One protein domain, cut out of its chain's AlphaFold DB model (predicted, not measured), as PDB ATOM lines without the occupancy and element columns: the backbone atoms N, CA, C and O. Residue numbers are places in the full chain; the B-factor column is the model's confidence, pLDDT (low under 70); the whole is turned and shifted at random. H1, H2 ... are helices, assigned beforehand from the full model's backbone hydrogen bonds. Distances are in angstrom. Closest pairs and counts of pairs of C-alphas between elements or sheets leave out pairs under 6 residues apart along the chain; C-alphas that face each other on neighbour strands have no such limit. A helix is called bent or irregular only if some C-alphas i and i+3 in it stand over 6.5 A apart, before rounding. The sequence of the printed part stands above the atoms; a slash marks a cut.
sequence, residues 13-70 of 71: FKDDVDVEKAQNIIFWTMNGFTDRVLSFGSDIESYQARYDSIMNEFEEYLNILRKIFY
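This is residues 13 to 70 of the 71 residues of an uncharacterized protein of Clostridiaceae bacterium (UniProt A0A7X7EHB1). The model is a long, loosely closed helical hairpin: two helices, H1 and H2, run side by side in opposite directions, with a tight turn at one end of the rod. H2 is kinked near residue 51, and residues 39 to 46 and 48 to 53 stick out around the turn, while the first and last printed residues come together at the other end. The printed part has 58 residues with two named helices, H1 then H2, and no named strand; its class is all helix. It is loose, with a radius of gyration of the C-alphas of 14.0 A, and spans 44 by 17 by 9 A.

H1, residues 19 to 39, and H2, residues 44 to 69, form a helical hairpin. They touch, with 4 pairs of C-alphas within 8 A; the closest C-alphas are those of Ala 22 and Phe 69, 6.5 A apart. Their lines stand at a shallow tilt of 18 degrees, opposite ways, and their centres are 12.5 A apart. Every O i to N i+4 pair is within hydrogen-bond range in H1, and 20 of 22 in H2.

Residues 13 to 18 precede H1, which begins at C-alpha 19 (-19.594, 58.523, 97.666) and measures 30.1 A from first to last C-alpha. H2 begins at C-alpha 44 (-34.067, 35.387, 122.011), ends at C-alpha 69 (-25.722, 61.747, 102.028) and measures 34.1 A. H2 is irregular: C-alphas 49 and 52 are 7.7 A apart, and it has a kink of 56 degrees near residue 51.

The two C-alphas farthest apart are those of Asp 15 and Glu 45, 44.5 A; those of Phe 13 and Tyr 70 are 4.2 A apart. The printed part has no cut, and the link from H1 to H2, 4 residues, is tight. The mean pLDDT of the printed part is 89.3; residues 41, 42 and 44 are under 70.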
ATOM      1  N   PHE A  13     -26.655  59.948  95.579       93.00
ATOM      2  CA  PHE A  13     -25.894  60.751  96.528       93.00
ATOM      3  C   PHE A  13     -25.917  62.223  96.116       93.00
ATOM      4  O   PHE A  13     -26.049  62.542  94.933       93.00
ATOM      5  N   LYS A  14     -25.792  63.125  97.090       94.50
ATOM      6  CA  LYS A  14     -25.618  64.555  96.818       94.50
ATOM      7  C   LYS A  14     -24.342  64.797  96.012       94.50
ATOM      8  O   LYS A  14     -23.372  64.053  96.129       94.50
ATOM      9  N   ASP A  15     -24.354  65.851  95.202       92.38
ATOM     10  CA  ASP A  15     -23.273  66.129  94.249       92.38
ATOM     11  C   ASP A  15     -21.960  66.563  94.934       92.38
ATOM     12  O   ASP A  15     -20.888  66.431  94.349       92.38
ATOM     13  N   ASP A  16     -22.030  67.040  96.180       93.06
ATOM     14  CA  ASP A  16     -20.898  67.470  97.011       93.06
ATOM     15  C   ASP A  16     -20.347  66.364  97.934       93.06
ATOM     16  O   ASP A  16     -19.424  66.602  98.717       93.06
ATOM     17  N   VAL A  17     -20.888  65.145  97.849       94.06
ATOM     18  CA  VAL A  17     -20.523  64.025  98.722       94.06
ATOM     19  C   VAL A  17     -19.519  63.091  98.048       94.06
ATOM     20  O   VAL A  17     -19.745  62.558  96.963       94.06
ATOM     21  N   ASP A  18     -18.427  62.795  98.758       94.75
ATOM     22  CA  ASP A  18     -17.540  61.678  98.428       94.75
ATOM     23  C   ASP A  18     -18.273  60.353  98.694       94.75
ATOM     24  O   ASP A  18     -18.436  59.922  99.840       94.75
ATOM     25  N   VAL A  19     -18.744  59.722  97.615       91.69
ATOM     26  CA  VAL A  19     -19.594  58.523  97.666       91.69
ATOM     27  C   VAL A  19     -18.921  57.370  98.408       91.69
ATOM     28  O   VAL A  19     -19.590  56.657  99.153       91.69
ATOM     29  N   GLU A  20     -17.613  57.173  98.246       91.62
ATOM     30  CA  GLU A  20     -16.913  56.058  98.894       91.62
ATOM     31  C   GLU A  20     -16.824  56.274 100.405       91.62
ATOM     32  O   GLU A  20     -17.106  55.364 101.191       91.62
ATOM     33  N   LYS A  21     -16.509  57.502 100.832       94.06
ATOM     34  CA  LYS A  21     -16.509  57.852 102.258       94.06
ATOM     35  C   LYS A  21     -17.908  57.775 102.863       94.06
ATOM     36  O   LYS A  21     -18.053  57.249 103.965       94.06
ATOM     37  N   ALA A  22     -18.936  58.233 102.150       94.25
ATOM     38  CA  ALA A  22     -20.321  58.131 102.600       94.25
ATOM     39  C   ALA A  22     -20.752  56.670 102.794       94.25
ATOM     40  O   ALA A  22     -21.313  56.319 103.831       94.25
ATOM     41  N   GLN A  23     -20.423  55.795 101.840       91.81
ATOM     42  CA  GLN A  23     -20.678  54.359 101.951       91.81
ATOM     43  C   GLN A  23     -19.966  53.734 103.158       91.81
ATOM     44  O   GLN A  23     -20.579  52.943 103.877       91.81
ATOM     45  N   ASN A  24     -18.711  54.112 103.419       94.25
ATOM     46  CA  ASN A  24     -17.981  53.652 104.601       94.25
ATOM     47  C   ASN A  24     -18.659  54.101 105.902       94.25
ATOM     48  O   ASN A  24     -18.832  53.284 106.801       94.25
ATOM     49  N   ILE A  25     -19.103  55.359 105.991       95.94
ATOM     50  CA  ILE A  25     -19.800  55.881 107.177       95.94
ATOM     51  C   ILE A  25     -21.114  55.131 107.421       95.94
ATOM     52  O   ILE A  25     -21.381  54.714 108.550       95.94
ATOM     53  N   ILE A  26     -21.914  54.913 106.371       93.19
ATOM     54  CA  ILE A  26     -23.155  54.130 106.460       93.19
ATOM     55  C   ILE A  26     -22.846  52.727 106.992       93.19
ATOM     56  O   ILE A  26     -23.480  52.260 107.937       93.19
ATOM     57  N   PHE A  27     -21.825  52.078 106.436       91.62
ATOM     58  CA  PHE A  27     -21.430  50.728 106.818       91.62
ATOM     59  C   PHE A  27     -20.944  50.630 108.268       91.62
ATOM     60  O   PHE A  27     -21.371  49.741 109.004       91.62
ATOM     61  N   TRP A  28     -20.077  51.545 108.703       95.25
ATOM     62  CA  TRP A  28     -19.592  51.580 110.083       95.25
ATOM     63  C   TRP A  28     -20.721  51.832 111.073       95.25
ATOM     64  O   TRP A  28     -20.749  51.202 112.126       95.25
ATOM     65  N   THR A  29     -21.680  52.686 110.711       95.69
ATOM     66  CA  THR A  29     -22.865  52.942 111.537       95.69
ATOM     67  C   THR A  29     -23.711  51.677 111.685       95.69
ATOM     68  O   THR A  29     -24.065  51.308 112.801       95.69
ATOM     69  N   MET A  30     -23.985  50.964 110.586       92.31
ATOM     70  CA  MET A  30     -24.750  49.709 110.618       92.31
ATOM     71  C   MET A  30     -24.059  48.612 111.440       92.31
ATOM     72  O   MET A  30     -24.717  47.919 112.219       92.31
ATOM     73  N   ASN A  31     -22.742  48.455 111.285       92.94
ATOM     74  CA  ASN A  31     -21.981  47.478 112.062       92.94
ATOM     75  C   ASN A  31     -21.963  47.848 113.544       92.94
ATOM     76  O   ASN A  31     -22.298  47.011 114.369       92.94
ATOM     77  N   GLY A  32     -21.661  49.105 113.879       94.12
ATOM     78  CA  GLY A  32     -21.648  49.567 115.266       94.12
ATOM     79  C   GLY A  32     -23.014  49.437 115.943       94.12
ATOM     80  O   GLY A  32     -23.091  49.065 117.112       94.12
ATOM     81  N   PHE A  33     -24.102  49.672 115.202       93.19
ATOM     82  CA  PHE A  33     -25.456  49.416 115.689       93.19
ATOM     83  C   PHE A  33     -25.674  47.928 115.984       93.19
ATOM     84  O   PHE A  33     -26.142  47.573 117.064       93.19
ATOM     85  N   THR A  34     -25.281  47.053 115.058       89.94
ATOM     86  CA  THR A  34     -25.409  45.597 115.216       89.94
ATOM     87  C   THR A  34     -24.574  45.089 116.394       89.94
ATOM     88  O   THR A  34     -25.090  44.345 117.223       89.94
ATOM     89  N   ASP A  35     -23.327  45.541 116.529       91.25
ATOM     90  CA  ASP A  35     -22.442  45.189 117.643       91.25
ATOM     91  C   ASP A  35     -23.045  45.617 118.988       91.25
ATOM     92  O   ASP A  35     -23.047  44.845 119.950       91.25
ATOM     93  N   ARG A  36     -23.636  46.821 119.054       90.06
ATOM     94  CA  ARG A  36     -24.363  47.293 120.241       90.06
ATOM     95  C   ARG A  36     -25.560  46.398 120.550       90.06
ATOM     96  O   ARG A  36     -25.720  46.006 121.702       90.06
ATOM     97  N   VAL A  37     -26.381  46.055 119.559       87.69
ATOM     98  CA  VAL A  37     -27.546  45.177 119.753       87.69
ATOM     99  C   VAL A  37     -27.117  43.802 120.274       87.69
ATOM    100  O   VAL A  37     -27.683  43.317 121.250       87.69
ATOM    101  N   LEU A  38     -26.073  43.211 119.689       84.62
ATOM    102  CA  LEU A  38     -25.538  41.911 120.103       84.62
ATOM    103  C   LEU A  38     -24.892  41.945 121.498       84.62
ATOM    104  O   LEU A  38     -24.902  40.935 122.201       84.62
ATOM    105  N   SER A  39     -24.373  43.099 121.934       84.56
ATOM    106  CA  SER A  39     -23.786  43.256 123.273       84.56
ATOM    107  C   SER A  39     -24.797  43.087 124.417       84.56
ATOM    108  O   SER A  39     -24.401  42.752 125.531       84.56
ATOM    109  N   PHE A  40     -26.102  43.257 124.155       72.94
ATOM    110  CA  PHE A  40     -27.165  43.090 125.157       72.94
ATOM    111  C   PHE A  40     -27.528  41.620 125.454       72.94
ATOM    112  O   PHE A  40     -28.377  41.370 126.309       72.94
ATOM    113  N   GLY A  41     -26.856  40.655 124.815       68.44
ATOM    114  CA  GLY A  41     -26.984  39.222 125.086       68.44
ATOM    115  C   GLY A  41     -27.826  38.459 124.059       68.44
ATOM    116  O   GLY A  41     -28.538  39.038 123.245       68.44
ATOM    117  N   SER A  42     -27.724  37.128 124.095       65.75
ATOM    118  CA  SER A  42     -28.351  36.201 123.141       65.75
ATOM    119  C   SER A  42     -29.725  35.685 123.583       65.75
ATOM    120  O   SER A  42     -30.158  34.632 123.117       65.75
ATOM    121  N   ASP A  43     -30.383  36.367 124.524       76.75
ATOM    122  CA  ASP A  43     -31.723  35.975 124.954       76.75
ATOM    123  C   ASP A  43     -32.734  36.324 123.856       76.75
ATOM    124  O   ASP A  43     -33.071  37.486 123.614       76.75
ATOM    125  N   ILE A  44     -33.182  35.282 123.163       67.38
ATOM    126  CA  ILE A  44     -34.067  35.387 122.011       67.38
ATOM    127  C   ILE A  44     -35.456  35.917 122.395       67.38
ATOM    128  O   ILE A  44     -36.078  36.599 121.581       67.38
ATOM    129  N   GLU A  45     -35.917  35.676 123.628       72.44
ATOM    130  CA  GLU A  45     -37.204  36.182 124.121       72.44
ATOM    131  C   GLU A  45     -37.130  37.695 124.370       72.44
ATOM    132  O   GLU A  45     -37.994  38.456 123.923       72.44
ATOM    133  N   SER A  46     -36.039  38.158 124.987       71.94
ATOM    134  CA  SER A  46     -35.742  39.587 125.165       71.94
ATOM    135  C   SER A  46     -35.562  40.313 123.822       71.94
ATOM    136  O   SER A  46     -36.032  41.441 123.654       71.94
ATOM    137  N   TYR A  47     -34.939  39.655 122.836       74.62
ATOM    138  CA  TYR A  47     -34.784  40.198 121.485       74.62
ATOM    139  C   TYR A  47     -36.129  40.352 120.767       74.62
ATOM    140  O   TYR A  47     -36.402  41.417 120.218       74.62
ATOM    141  N   GLN A  48     -36.994  39.332 120.802       76.94
ATOM    142  CA  GLN A  48     -38.325  39.407 120.188       76.94
ATOM    143  C   GLN A  48     -39.181  40.513 120.807       76.94
ATOM    144  O   GLN A  48     -39.792  41.289 120.077       76.94
ATOM    145  N   ALA A  49     -39.165  40.649 122.137       82.25
ATOM    146  CA  ALA A  49     -39.916  41.692 122.834       82.25
ATOM    147  C   ALA A  49     -39.450  43.121 122.487       82.25
ATOM    148  O   ALA A  49     -40.214  44.074 122.629       82.25
ATOM    149  N   ARG A  50     -38.195  43.283 122.047       82.88
ATOM    150  CA  ARG A  50     -37.587  44.581 121.710       82.88
ATOM    151  C   ARG A  50     -37.393  44.794 120.214       82.88
ATOM    152  O   ARG A  50     -36.936  45.869 119.832       82.88
ATOM    153  N   TYR A  51     -37.738  43.811 119.383       85.25
ATOM    154  CA  TYR A  51     -37.448  43.810 117.952       85.25
ATOM    155  C   TYR A  51     -37.962  45.076 117.267       85.25
ATOM    156  O   TYR A  51     -37.185  45.780 116.627       85.25
ATOM    157  N   ASP A  52     -39.235  45.421 117.478       90.00
ATOM    158  CA  ASP A  52     -39.837  46.611 116.870       90.00
ATOM    159  C   ASP A  52     -39.126  47.897 117.309       90.00
ATOM    160  O   ASP A  52     -38.859  48.775 116.494       90.00
ATOM    161  N   SER A  53     -38.748  47.996 118.588       90.12
ATOM    162  CA  SER A  53     -38.008  49.151 119.107       90.12
ATOM    163  C   SER A  53     -36.612  49.261 118.493       90.12
ATOM    164  O   SER A  53     -36.188  50.362 118.154       90.12
ATOM    165  N   ILE A  54     -35.905  48.139 118.347       91.19
ATOM    166  CA  ILE A  54     -34.571  48.080 117.734       91.19
ATOM    167  C   ILE A  54     -34.661  48.463 116.254       91.19
ATOM    168  O   ILE A  54     -33.855  49.253 115.770       91.19
ATOM    169  N   MET A  55     -35.656  47.945 115.532       91.25
ATOM    170  CA  MET A  55     -35.850  48.264 114.117       91.25
ATOM    171  C   MET A  55     -36.260  49.724 113.906       91.25
ATOM    172  O   MET A  55     -35.782  50.349 112.961       91.25
ATOM    173  N   ASN A  56     -37.074  50.292 114.800       95.38
ATOM    174  CA  ASN A  56     -37.414  51.714 114.767       95.38
ATOM    175  C   ASN A  56     -36.174  52.594 114.982       95.38
ATOM    176  O   ASN A  56     -35.927  53.493 114.184       95.38
ATOM    177  N   GLU A  57     -35.353  52.300 115.997       94.81
ATOM    178  CA  GLU A  57     -34.096  53.025 116.242       94.81
ATOM    179  C   GLU A  57     -33.142  52.911 115.037       94.81
ATOM    180  O   GLU A  57     -32.518  53.885 114.615       94.81
ATOM    181  N   PHE A  58     -33.062  51.727 114.424       94.00
ATOM    182  CA  PHE A  58     -32.260  51.519 113.225       94.00
ATOM    183  C   PHE A  58     -32.736  52.383 112.046       94.00
ATOM    184  O   PHE A  58     -31.923  53.034 111.384       94.00
ATOM    185  N   GLU A  59     -34.046  52.444 111.805       95.00
ATOM    186  CA  GLU A  59     -34.637  53.270 110.748       95.00
ATOM    187  C   GLU A  59     -34.421  54.771 111.001       95.00
ATOM    188  O   GLU A  59     -34.187  55.535 110.062       95.00
ATOM    189  N   GLU A  60     -34.421  55.222 112.258       96.81
ATOM    190  CA  GLU A  60     -34.069  56.602 112.611       96.81
ATOM    191  C   GLU A  60     -32.631  56.946 112.197       96.81
ATOM    192  O   GLU A  60     -32.403  57.973 111.543       96.81
ATOM    193  N   TYR A  61     -31.667  56.064 112.481       96.38
ATOM    194  CA  TYR A  61     -30.285  56.237 112.024       96.38
ATOM    195  C   TYR A  61     -30.179  56.243 110.494       96.38
ATOM    196  O   TYR A  61     -29.500  57.107 109.928       96.38
ATOM    197  N   LEU A  62     -30.880  55.339 109.800       94.00
ATOM    198  CA  LEU A  62     -30.909  55.323 108.334       94.00
ATOM    199  C   LEU A  62     -31.503  56.611 107.756       94.00
ATOM    200  O   LEU A  62     -30.990  57.133 106.765       94.00
ATOM    201  N   ASN A  63     -32.539  57.166 108.383       96.69
ATOM    202  CA  ASN A  63     -33.140  58.427 107.963       96.69
ATOM    203  C   ASN A  63     -32.192  59.617 108.144       96.69
ATOM    204  O   ASN A  63     -32.152  60.500 107.283       96.69
ATOM    205  N   ILE A  64     -31.393  59.641 109.213       97.19
ATOM    206  CA  ILE A  64     -30.335  60.646 109.395       97.19
ATOM    207  C   ILE A  64     -29.288  60.514 108.284       97.19
ATOM    208  O   ILE A  64     -28.986  61.496 107.606       97.19
ATOM    209  N   LEU A  65     -28.784  59.303 108.038       95.75
ATOM    210  CA  LEU A  65     -27.796  59.045 106.986       95.75
ATOM    211  C   LEU A  65     -28.331  59.418 105.595       95.75
ATOM    212  O   LEU A  65     -27.601  60.006 104.794       95.75
ATOM    213  N   ARG A  66     -29.617  59.154 105.324       94.00
ATOM    214  CA  ARG A  66     -30.297  59.557 104.085       94.00
ATOM    215  C   ARG A  66     -30.289  61.076 103.926       94.00
ATOM    216  O   ARG A  66     -29.837  61.569 102.901       94.00
ATOM    217  N   LYS A  67     -30.686  61.818 104.964       95.50
ATOM    218  CA  LYS A  67     -30.674  63.294 104.959       95.50
ATOM    219  C   LYS A  67     -29.274  63.878 104.771       95.50
ATOM    220  O   LYS A  67     -29.141  64.954 104.187       95.50
ATOM    221  N   ILE A  68     -28.237  63.211 105.275       95.38
ATOM    222  CA  ILE A  68     -26.849  63.672 105.151       95.38
ATOM    223  C   ILE A  68     -26.323  63.418 103.735       95.38
ATOM    224  O   ILE A  68     -25.827  64.357 103.113       95.38
ATOM    225  N   PHE A  69     -26.457  62.194 103.217       95.12
ATOM    226  CA  PHE A  69     -25.722  61.747 102.028       95.12
ATOM    227  C   PHE A  69     -26.529  61.697 100.729       95.12
ATOM    228  O   PHE A  69     -25.926  61.748  99.659       95.12
ATOM    229  N   TYR A  70     -27.856  61.596 100.797       91.31
ATOM    230  CA  TYR A  70     -28.722  61.414  99.629       91.31
ATOM    231  C   TYR A  70     -29.477  62.699  99.269       91.31
ATOM    232  O   TYR A  70     -29.643  63.583 100.114       91.31
TER     233      TYR A  70